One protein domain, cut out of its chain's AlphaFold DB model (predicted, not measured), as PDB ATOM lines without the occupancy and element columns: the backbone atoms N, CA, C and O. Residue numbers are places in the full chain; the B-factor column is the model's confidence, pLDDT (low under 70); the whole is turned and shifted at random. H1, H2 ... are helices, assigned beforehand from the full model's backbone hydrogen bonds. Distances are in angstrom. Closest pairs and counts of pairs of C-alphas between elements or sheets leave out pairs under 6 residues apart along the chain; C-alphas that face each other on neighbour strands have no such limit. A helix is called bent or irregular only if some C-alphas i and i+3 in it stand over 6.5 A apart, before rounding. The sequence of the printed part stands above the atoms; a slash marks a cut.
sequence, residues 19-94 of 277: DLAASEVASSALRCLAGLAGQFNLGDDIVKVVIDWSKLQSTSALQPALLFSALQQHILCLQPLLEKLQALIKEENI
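AT A GLANCE: This is residues 19 to 94 of the 277 residues of the protein "MAP3K12-binding inhibitory protein 1 isoform X3" of Lepidothrix coronata (blue-crowned manakin) (UniProt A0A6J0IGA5). Two long helices, H1 and H3, begin near each other and spread as a narrow V, while the link after H1 folds back along it to the short helix H2 near the start of H1. H3 is bent, and its far part, residues 72 to 93, sticks out free of the rest. The printed part has 76 residues with three named helices in the order H1, H2, H3, and no named strand; its class is all helix. The whole is loose, with a radius of gyration of the C-alphas of 15.9 A, and flat, spanning 51 by 29 by 15 A.

HOW THE PARTS SIT: The longest helix, H3, residues 64 to 93, was assigned as one helix by its hydrogen bonds but is bent, with C-alphas 77 and 80 6.7 A apart. Its arms H3a, residues 64 to 77, and H3b, residues 80 to 93, stand at a shallow tilt of 34 degrees, only just short of steep. H1, residues 19 to 39, is close to H3a but not clearly touching; their closest C-alphas, of Ala 22 and Pro 64, are 5.8 A apart. These two run the same way at a shallow tilt of 25 degrees. H2, residues 53 to 56, only just touches H1, with 3 pairs of C-alphas within 8 A, the closest those of Ser 23 and Leu 56 at 6.7 A. H1 touches H2 with residues 23 to 27 alone. H3b is apart from H1 and H2, and H2 is apart from H3a. In H1, H3a and H3b every O i to N i+4 pair is within hydrogen-bond range; H2 is too short for such a pair, and its one O i to N i+3 pair is within range.

IN THESE COORDINATES: H3a is 19.9 A long from C-alpha 64 at (45.114, -17.821, -66.076), and H3b 19.8 A to C-alpha 93 at (11.010, -0.747, -48.616). H1 begins at C-alpha 19, (44.940, -24.032, -71.475), and is 30.5 A long; H2 is 5.3 A.

THE WHOLE: The C-alphas of Ser 60 and Ile 94, the two farthest apart, are 51.9 A apart. The printed part has no cut. The link from H1 to H2 is long, 13 residues, and that from H2 to H3 short, 7 residues. Residues 39 to 46 also stand free. The mean pLDDT of the printed part is 84.6; residues 19 to 20, 56 to 61 and 92 to 94 are under 70.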
ATOM      1  N   ASP A  19      45.542 -24.982 -70.527       61.12
ATOM      2  CA  ASP A  19      44.940 -24.032 -71.475       61.12
ATOM      3  C   ASP A  19      43.449 -24.327 -71.685       61.12
ATOM      4  O   ASP A  19      42.625 -23.407 -71.737       61.12
ATOM      5  N   LEU A  20      43.078 -25.614 -71.715       66.62
ATOM      6  CA  LEU A  20      41.685 -26.038 -71.830       66.62
ATOM      7  C   LEU A  20      40.871 -25.599 -70.600       66.62
ATOM      8  O   LEU A  20      39.811 -24.990 -70.754       66.62
ATOM      9  N   ALA A  21      41.406 -25.799 -69.390       75.88
ATOM     10  CA  ALA A  21      40.752 -25.395 -68.143       75.88
ATOM     11  C   ALA A  21      40.561 -23.868 -68.034       75.88
ATOM     12  O   ALA A  21      39.505 -23.392 -67.613       75.88
ATOM     13  N   ALA A  22      41.550 -23.073 -68.455       78.69
ATOM     14  CA  ALA A  22      41.441 -21.614 -68.444       78.69
ATOM     15  C   ALA A  22      40.370 -21.103 -69.425       78.69
ATOM     16  O   ALA A  22      39.602 -20.194 -69.094       78.69
ATOM     17  N   SER A  23      40.287 -21.714 -70.612       81.06
ATOM     18  CA  SER A  23      39.280 -21.376 -71.625       81.06
ATOM     19  C   SER A  23      37.850 -21.692 -71.164       81.06
ATOM     20  O   SER A  23      36.916 -20.933 -71.451       81.06
ATOM     21  N   GLU A  24      37.670 -22.764 -70.390       85.31
ATOM     22  CA  GLU A  24      36.388 -23.143 -69.799       85.31
ATOM     23  C   GLU A  24      35.948 -22.141 -68.724       85.31
ATOM     24  O   GLU A  24      34.794 -21.692 -68.716       85.31
ATOM     25  N   VAL A  25      36.877 -21.718 -67.861       87.44
ATOM     26  CA  VAL A  25      36.621 -20.688 -66.844       87.44
ATOM     27  C   VAL A  25      36.273 -19.350 -67.500       87.44
ATOM     28  O   VAL A  25      35.288 -18.720 -67.110       87.44
ATOM     29  N   ALA A  26      37.002 -18.933 -68.540       86.75
ATOM     30  CA  ALA A  26      36.680 -17.717 -69.291       86.75
ATOM     31  C   ALA A  26      35.313 -17.806 -69.982       86.75
ATOM     32  O   ALA A  26      34.512 -16.876 -69.890       86.75
ATOM     33  N   SER A  27      35.006 -18.940 -70.617       87.56
ATOM     34  CA  SER A  27      33.698 -19.183 -71.237       87.56
ATOM     35  C   SER A  27      32.564 -19.107 -70.213       87.56
ATOM     36  O   SER A  27      31.497 -18.562 -70.495       87.56
ATOM     37  N   SER A  28      32.796 -19.627 -69.008       89.06
ATOM     38  CA  SER A  28      31.829 -19.577 -67.910       89.06
ATOM     39  C   SER A  28      31.632 -18.152 -67.396       89.06
ATOM     40  O   SER A  28      30.490 -17.711 -67.274       89.06
ATOM     41  N   ALA A  29      32.712 -17.392 -67.196       90.38
ATOM     42  CA  ALA A  29      32.639 -15.986 -66.796       90.38
ATOM     43  C   ALA A  29      31.875 -15.128 -67.822       90.38
ATOM     44  O   ALA A  29      31.004 -14.336 -67.462       90.38
ATOM     45  N   LEU A  30      32.147 -15.333 -69.111       90.81
ATOM     46  CA  LEU A  30      31.470 -14.642 -70.208       90.81
ATOM     47  C   LEU A  30      29.982 -15.002 -70.308       90.81
ATOM     48  O   LEU A  30      29.152 -14.133 -70.578       90.81
ATOM     49  N   ARG A  31      29.620 -16.258 -70.026       91.75
ATOM     50  CA  ARG A  31      28.216 -16.678 -69.937       91.75
ATOM     51  C   ARG A  31      27.502 -16.008 -68.763       91.75
ATOM     52  O   ARG A  31      26.370 -15.561 -68.936       91.75
ATOM     53  N   CYS A  32      28.161 -15.882 -67.609       91.94
ATOM     54  CA  CYS A  32      27.627 -15.135 -66.466       91.94
ATOM     55  C   CYS A  32      27.379 -13.663 -66.822       91.94
ATOM     56  O   CYS A  32      26.318 -13.136 -66.499       91.94
ATOM     57  N   LEU A  33      28.310 -13.017 -67.533       90.31
ATOM     58  CA  LEU A  33      28.156 -11.628 -67.971       90.31
ATOM     59  C   LEU A  33      26.971 -11.449 -68.934       90.31
ATOM     60  O   LEU A  33      26.159 -10.546 -68.749       90.31
ATOM     61  N   ALA A  34      26.846 -12.324 -69.937       88.75
ATOM     62  CA  ALA A  34      25.724 -12.284 -70.874       88.75
ATOM     63  C   ALA A  34      24.377 -12.515 -70.163       88.75
ATOM     64  O   ALA A  34      23.400 -11.822 -70.442       88.75
ATOM     65  N   GLY A  35      24.333 -13.443 -69.201       88.94
ATOM     66  CA  GLY A  35      23.148 -13.676 -68.373       88.94
ATOM     67  C   GLY A  35      22.796 -12.485 -67.479       88.94
ATOM     68  O   GLY A  35      21.618 -12.172 -67.323       88.94
ATOM     69  N   LEU A  36      23.797 -11.795 -66.925       88.44
ATOM     70  CA  LEU A  36      23.595 -10.588 -66.122       88.44
ATOM     71  C   LEU A  36      23.004  -9.446 -66.964       88.44
ATOM     72  O   LEU A  36      22.051  -8.809 -66.528       88.44
ATOM     73  N   ALA A  37      23.515  -9.226 -68.180       86.69
ATOM     74  CA  ALA A  37      22.959  -8.228 -69.095       86.69
ATOM     75  C   ALA A  37      21.470  -8.490 -69.392       86.69
ATOM     76  O   ALA A  37      20.670  -7.557 -69.365       86.69
ATOM     77  N   GLY A  38      21.086  -9.759 -69.578       84.56
ATOM     78  CA  GLY A  38      19.684 -10.150 -69.754       84.56
ATOM     79  C   GLY A  38      18.799  -9.885 -68.528       84.56
ATOM     80  O   GLY A  38      17.638  -9.529 -68.687       84.56
ATOM     81  N   GLN A  39      19.332  -9.996 -67.305       88.56
ATOM     82  CA  GLN A  39      18.567  -9.732 -66.075       88.56
ATOM     83  C   GLN A  39      18.208  -8.256 -65.887       88.56
ATOM     84  O   GLN A  39      17.201  -7.955 -65.250       88.56
ATOM     85  N   PHE A  40      18.997  -7.336 -66.447       83.94
ATOM     86  CA  PHE A  40      18.685  -5.912 -66.363       83.94
ATOM     87  C   PHE A  40      17.499  -5.498 -67.253       83.94
ATOM     88  O   PHE A  40      17.026  -4.374 -67.104       83.94
ATOM     89  N   ASN A  41      16.999  -6.377 -68.142       79.81
ATOM     90  CA  ASN A  41      15.896  -6.098 -69.080       79.81
ATOM     91  C   ASN A  41      16.063  -4.769 -69.845       79.81
ATOM     92  O   ASN A  41      15.088  -4.096 -70.180       79.81
ATOM     93  N   LEU A  42      17.311  -4.379 -70.107       80.19
ATOM     94  CA  LEU A  42      17.634  -3.210 -70.914       80.19
ATOM     95  C   LEU A  42      17.515  -3.615 -72.383       80.19
ATOM     96  O   LEU A  42      17.906  -4.724 -72.747       80.19
ATOM     97  N   GLY A  43      16.951  -2.744 -73.219       80.25
ATOM     98  CA  GLY A  43      16.858  -3.016 -74.650       80.25
ATOM     99  C   GLY A  43      18.242  -3.195 -75.287       80.25
ATOM    100  O   GLY A  43      19.245  -2.667 -74.795       80.25
ATOM    101  N   ASP A  44      18.297  -3.930 -76.401       84.75
ATOM    102  CA  ASP A  44      19.528  -4.165 -77.176       84.75
ATOM    103  C   ASP A  44      20.161  -2.862 -77.709       84.75
ATOM    104  O   ASP A  44      21.322  -2.852 -78.127       84.75
ATOM    105  N   ASP A  45      19.400  -1.766 -77.717       86.06
ATOM    106  CA  ASP A  45      19.849  -0.408 -78.017       86.06
ATOM    107  C   ASP A  45      20.700   0.207 -76.893       86.06
ATOM    108  O   ASP A  45      21.536   1.069 -77.167       86.06
ATOM    109  N   ILE A  46      20.534  -0.260 -75.650       88.06
ATOM    110  CA  ILE A  46      21.247   0.238 -74.465       88.06
ATOM    111  C   ILE A  46      22.466  -0.636 -74.156       88.06
ATOM    112  O   ILE A  46      23.570  -0.117 -73.972       88.06
ATOM    113  N   VAL A  47      22.292  -1.961 -74.086       86.19
ATOM    114  CA  VAL A  47      23.379  -2.898 -73.759       86.19
ATOM    115  C   VAL A  47      23.319  -4.114 -74.671       86.19
ATOM    116  O   VAL A  47      22.389  -4.909 -74.610       86.19
ATOM    117  N   LYS A  48      24.375  -4.310 -75.467       88.94
ATOM    118  CA  LYS A  48      24.517  -5.459 -76.362       88.94
ATOM    119  C   LYS A  48      25.829  -6.193 -76.107       88.94
ATOM    120  O   LYS A  48      26.907  -5.664 -76.372       88.94
ATOM    121  N   VAL A  49      25.736  -7.439 -75.644       87.75
ATOM    122  CA  VAL A  49      26.895  -8.313 -75.403       87.75
ATOM    123  C   VAL A  49      26.990  -9.344 -76.529       87.75
ATOM    124  O   VAL A  49      26.182 -10.265 -76.609       87.75
ATOM    125  N   VAL A  50      27.980  -9.196 -77.416       88.75
ATOM    126  CA  VAL A  50      28.243 -10.145 -78.515       88.75
ATOM    127  C   VAL A  50      29.509 -10.934 -78.206       88.75
ATOM    128  O   VAL A  50      30.581 -10.351 -78.066       88.75
ATOM    129  N   ILE A  51      29.388 -12.261 -78.120       88.50
ATOM    130  CA  ILE A  51      30.495 -13.163 -77.780       88.50
ATOM    131  C   ILE A  51      30.646 -14.209 -78.879       88.50
ATOM    132  O   ILE A  51      29.703 -14.935 -79.195       88.50
ATOM    133  N   ASP A  52      31.844 -14.294 -79.454       87.62
ATOM    134  CA  ASP A  52      32.183 -15.302 -80.456       87.62
ATOM    135  C   ASP A  52      32.753 -16.558 -79.782       87.62
ATOM    136  O   ASP A  52      33.958 -16.687 -79.547       87.62
ATOM    137  N   TRP A  53      31.863 -17.498 -79.467       85.81
ATOM    138  CA  TRP A  53      32.197 -18.758 -78.798       85.81
ATOM    139  C   TRP A  53      33.145 -19.647 -79.607       85.81
ATOM    140  O   TRP A  53      33.904 -20.419 -79.025       85.81
ATOM    141  N   SER A  54      33.124 -19.528 -80.939       82.44
ATOM    142  CA  SER A  54      33.960 -20.348 -81.819       82.44
ATOM    143  C   SER A  54      35.443 -19.990 -81.701       82.44
ATOM    144  O   SER A  54      36.302 -20.859 -81.819       82.44
ATOM    145  N   LYS A  55      35.745 -18.724 -81.386       80.38
ATOM    146  CA  LYS A  55      37.118 -18.220 -81.251       80.38
ATOM    147  C   LYS A  55      37.714 -18.424 -79.862       80.38
ATOM    148  O   LYS A  55      38.933 -18.455 -79.739       80.38
ATOM    149  N   LEU A  56      36.883 -18.603 -78.834       69.69
ATOM    150  CA  LEU A  56      37.312 -18.806 -77.442       69.69
ATOM    151  C   LEU A  56      38.078 -20.116 -77.219       69.69
ATOM    152  O   LEU A  56      38.979 -20.166 -76.393       69.69
ATOM    153  N   GLN A  57      37.758 -21.161 -77.983       66.75
ATOM    154  CA  GLN A  57      38.419 -22.470 -77.886       66.75
ATOM    155  C   GLN A  57      39.821 -22.486 -78.519       66.75
ATOM    156  O   GLN A  57      40.568 -23.445 -78.361       66.75
ATOM    157  N   SER A  58      40.187 -21.439 -79.264       64.56
ATOM    158  CA  SER A  58      41.461 -21.347 -79.990       64.56
ATOM    159  C   SER A  58      42.434 -20.336 -79.375       64.56
ATOM    160  O   SER A  58      43.509 -20.103 -79.929       64.56
ATOM    161  N   THR A  59      42.089 -19.704 -78.246       61.31
ATOM    162  CA  THR A  59      42.930 -18.666 -77.642       61.31
ATOM    163  C   THR A  59      44.064 -19.269 -76.817       61.31
ATOM    164  O   THR A  59      43.976 -19.360 -75.598       61.31
ATOM    165  N   SER A  60      45.185 -19.577 -77.470       60.34
ATOM    166  CA  SER A  60      46.462 -19.916 -76.808       60.34
ATOM    167  C   SER A  60      47.083 -18.729 -76.025       60.34
ATOM    168  O   SER A  60      48.144 -18.844 -75.425       60.34
ATOM    169  N   ALA A  61      46.426 -17.562 -76.017       63.94
ATOM    170  CA  ALA A  61      46.893 -16.327 -75.379       63.94
ATOM    171  C   ALA A  61      46.278 -16.051 -73.991       63.94
ATOM    172  O   ALA A  61      46.573 -15.022 -73.379       63.94
ATOM    173  N   LEU A  62      45.388 -16.916 -73.497       71.44
ATOM    174  CA  LEU A  62      44.660 -16.669 -72.255       71.44
ATOM    175  C   LEU A  62      45.513 -17.059 -71.039       71.44
ATOM    176  O   LEU A  62      45.589 -18.225 -70.670       71.44
ATOM    177  N   GLN A  63      46.150 -16.081 -70.391       82.75
ATOM    178  CA  GLN A  63      46.925 -16.343 -69.175       82.75
ATOM    179  C   GLN A  63      46.008 -16.463 -67.942       82.75
ATOM    180  O   GLN A  63      45.346 -15.481 -67.590       82.75
ATOM    181  N   PRO A  64      46.006 -17.605 -67.221       85.06
ATOM    182  CA  PRO A  64      45.114 -17.821 -66.076       85.06
ATOM    183  C   PRO A  64      45.276 -16.777 -64.966       85.06
ATOM    184  O   PRO A  64      44.293 -16.343 -64.374       85.06
ATOM    185  N   ALA A  65      46.509 -16.323 -64.715       87.25
ATOM    186  CA  ALA A  65      46.800 -15.317 -63.695       87.25
ATOM    187  C   ALA A  65      46.192 -13.942 -64.023       87.25
ATOM    188  O   ALA A  65      45.717 -13.251 -63.123       87.25
ATOM    189  N   LEU A  66      46.170 -13.559 -65.307       87.94
ATOM    190  CA  LEU A  66      45.548 -12.310 -65.757       87.94
ATOM    191  C   LEU A  66      44.023 -12.401 -65.716       87.94
ATOM    192  O   LEU A  66      43.362 -11.445 -65.320       87.94
ATOM    193  N   LEU A  67      43.458 -13.555 -66.081       87.56
ATOM    194  CA  LEU A  67      42.019 -13.787 -65.963       87.56
ATOM    195  C   LEU A  67      41.572 -13.730 -64.497       87.56
ATOM    196  O   LEU A  67      40.582 -13.077 -64.176       87.56
ATOM    197  N   PHE A  68      42.323 -14.381 -63.608       91.00
ATOM    198  CA  PHE A  68      42.061 -14.368 -62.175       91.00
ATOM    199  C   PHE A  68      42.113 -12.949 -61.602       91.00
ATOM    200  O   PHE A  68      41.165 -12.525 -60.939       91.00
ATOM    201  N   SER A  69      43.175 -12.188 -61.890       92.44
ATOM    202  CA  SER A  69      43.295 -10.818 -61.388       92.44
ATOM    203  C   SER A  69      42.196  -9.913 -61.946       92.44
ATOM    204  O   SER A  69      41.597  -9.166 -61.176       92.44
ATOM    205  N   ALA A  70      41.855 -10.028 -63.233       90.50
ATOM    206  CA  ALA A  70      40.766  -9.266 -63.842       90.50
ATOM    207  C   ALA A  70      39.408  -9.562 -63.182       90.50
ATOM    208  O   ALA A  70      38.680  -8.632 -62.829       90.50
ATOM    209  N   LEU A  71      39.081 -10.840 -62.959       93.19
ATOM    210  CA  LEU A  71      37.849 -11.235 -62.268       93.19
ATOM    211  C   LEU A  71      37.827 -10.728 -60.825       93.19
ATOM    212  O   LEU A  71      36.816 -10.186 -60.380       93.19
ATOM    213  N   GLN A  72      38.944 -10.846 -60.107       95.56
ATOM    214  CA  GLN A  72      39.032 -10.376 -58.730       95.56
ATOM    215  C   GLN A  72      38.880  -8.851 -58.627       95.56
ATOM    216  O   GLN A  72      38.157  -8.372 -57.753       95.56
ATOM    217  N   GLN A  73      39.491  -8.087 -59.537       94.81
ATOM    218  CA  GLN A  73      39.304  -6.634 -59.604       94.81
ATOM    219  C   GLN A  73      37.844  -6.262 -59.890       94.81
ATOM    220  O   GLN A  73      37.302  -5.360 -59.251       94.81
ATOM    221  N   HIS A  74      37.174  -6.988 -60.791       92.88
ATOM    222  CA  HIS A  74      35.752  -6.770 -61.056       92.88
ATOM    223  C   HIS A  74      34.871  -7.054 -59.834       92.88
ATOM    224  O   HIS A  74      33.980  -6.260 -59.545       92.88
ATOM    225  N   ILE A  75      35.131  -8.129 -59.083       95.12
ATOM    226  CA  ILE A  75      34.385  -8.440 -57.850       95.12
ATOM    227  C   ILE A  75      34.524  -7.301 -56.832       95.12
ATOM    228  O   ILE A  75      33.518  -6.829 -56.303       95.12
ATOM    229  N   LEU A  76      35.749  -6.813 -56.611       95.62
ATOM    230  CA  LEU A  76      36.001  -5.696 -55.697       95.62
ATOM    231  C   LEU A  76      35.301  -4.406 -56.145       95.62
ATOM    232  O   LEU A  76      34.817  -3.650 -55.308       95.62
ATOM    233  N   CYS A  77      35.209  -4.159 -57.453       94.62
ATOM    234  CA  CYS A  77      34.498  -3.002 -57.998       94.62
ATOM    235  C   CYS A  77      32.971  -3.112 -57.834       94.62
ATOM    236  O   CYS A  77      32.308  -2.116 -57.544       94.62
ATOM    237  N   LEU A  78      32.405  -4.313 -57.989       93.50
ATOM    238  CA  LEU A  78      30.962  -4.540 -57.864       93.50
ATOM    239  C   LEU A  78      30.474  -4.522 -56.408       93.50
ATOM    240  O   LEU A  78      29.317  -4.183 -56.162       93.50
ATOM    241  N   GLN A  79      31.333  -4.851 -55.443       95.19
ATOM    242  CA  GLN A  79      30.938  -4.995 -54.040       95.19
ATOM    243  C   GLN A  79      30.338  -3.704 -53.426       95.19
ATOM    244  O   GLN A  79      29.218  -3.773 -52.919       95.19
ATOM    245  N   PRO A  80      30.949  -2.507 -53.559       94.50
ATOM    246  CA  PRO A  80      30.332  -1.262 -53.086       94.50
ATOM    247  C   PRO A  80      29.056  -0.875 -53.848       94.50
ATOM    248  O   PRO A  80      28.185  -0.196 -53.306       94.50
ATOM    249  N   LEU A  81      28.931  -1.271 -55.121       94.44
ATOM    250  CA  LEU A  81      27.724  -1.005 -55.915       94.44
ATOM    251  C   LEU A  81      26.540  -1.822 -55.397       94.44
ATOM    252  O   LEU A  81      25.426  -1.304 -55.334       94.44
ATOM    253  N   LEU A  82      26.788  -3.063 -54.973       94.06
ATOM    254  CA  LEU A  82      25.768  -3.903 -54.354       94.06
ATOM    255  C   LEU A  82      25.300  -3.324 -53.013       94.06
ATOM    256  O   LEU A  82      24.098  -3.302 -52.757       94.06
ATOM    257  N   GLU A  83      26.213  -2.803 -52.190       94.44
ATOM    258  CA  GLU A  83      25.860  -2.130 -50.930       94.44
ATOM    259  C   GLU A  83      24.978  -0.898 -51.174       94.44
ATOM    260  O   GLU A  83      23.961  -0.718 -50.499       94.44
ATOM    261  N   LYS A  84      25.310  -0.085 -52.188       94.38
ATOM    262  CA  LYS A  84      24.480   1.056 -52.606       94.38
ATOM    263  C   LYS A  84      23.104   0.616 -53.096       94.38
ATOM    264  O   LYS A  84      22.106   1.204 -52.693       94.38
ATOM    265  N   LEU A  85      23.037  -0.425 -53.926       92.31
ATOM    266  CA  LEU A  85      21.765  -0.968 -54.400       92.31
ATOM    267  C   LEU A  85      20.925  -1.502 -53.231       92.31
ATOM    268  O   LEU A  85      19.726  -1.261 -53.173       92.31
ATOM    269  N   GLN A  86      21.550  -2.162 -52.255       93.88
ATOM    270  CA  GLN A  86      20.867  -2.645 -51.058       93.88
ATOM    271  C   GLN A  86      20.354  -1.496 -50.181       93.88
ATOM    272  O   GLN A  86      19.277  -1.618 -49.599       93.88
ATOM    273  N   ALA A  87      21.098  -0.394 -50.072       92.69
ATOM    274  CA  ALA A  87      20.631   0.809 -49.391       92.69
ATOM    275  C   ALA A  87      19.403   1.406 -50.097       92.69
ATOM    276  O   ALA A  87      18.411   1.671 -49.425       92.69
ATOM    277  N   LEU A  88      19.425   1.502 -51.431       92.12
ATOM    278  CA  LEU A  88      18.279   1.962 -52.225       92.12
ATOM    279  C   LEU A  88      17.060   1.045 -52.065       92.12
ATOM    280  O   LEU A  88      15.955   1.531 -51.872       92.12
ATOM    281  N   ILE A  89      17.252  -0.276 -52.061       91.75
ATOM    282  CA  ILE A  89      16.163  -1.239 -51.832       91.75
ATOM    283  C   ILE A  89      15.589  -1.094 -50.413       91.75
ATOM    284  O   ILE A  89      14.381  -1.228 -50.219       91.75
ATOM    285  N   LYS A  90      16.431  -0.835 -49.404       88.62
ATOM    286  CA  LYS A  90      15.968  -0.563 -48.033       88.62
ATOM    287  C   LYS A  90      15.195   0.749 -47.967       88.62
ATOM    288  O   LYS A  90      14.149   0.773 -47.340       88.62
ATOM    289  N   GLU A  91      15.662   1.800 -48.629       74.50
ATOM    290  CA  GLU A  91      14.955   3.082 -48.727       74.50
ATOM    291  C   GLU A  91      13.598   2.927 -49.439       74.50
ATOM    292  O   GLU A  91      12.586   3.421 -48.944       74.50
ATOM    293  N   GLU A  92      13.541   2.135 -50.514       64.75
ATOM    294  CA  GLU A  92      12.311   1.789 -51.240       64.75
ATOM    295  C   GLU A  92      11.333   0.961 -50.380       64.75
ATOM    296  O   GLU A  92      10.125   1.189 -50.415       64.75
ATOM    297  N   ASN A  93      11.836   0.049 -49.538       56.38
ATOM    298  CA  ASN A  93      11.010  -0.747 -48.616       56.38
ATOM    299  C   ASN A  93      10.625  -0.006 -47.320       56.38
ATOM    300  O   ASN A  93       9.660  -0.395 -46.664       56.38
ATOM    301  N   ILE A  94      11.333   1.065 -46.943       54.31
ATOM    302  CA  ILE A  94      10.996   1.924 -45.789       54.31
ATOM    303  C   ILE A  94       9.916   2.962 -46.159       54.31
ATOM    304  O   ILE A  94       9.364   3.638 -45.291       54.31
TER     305      ILE A  94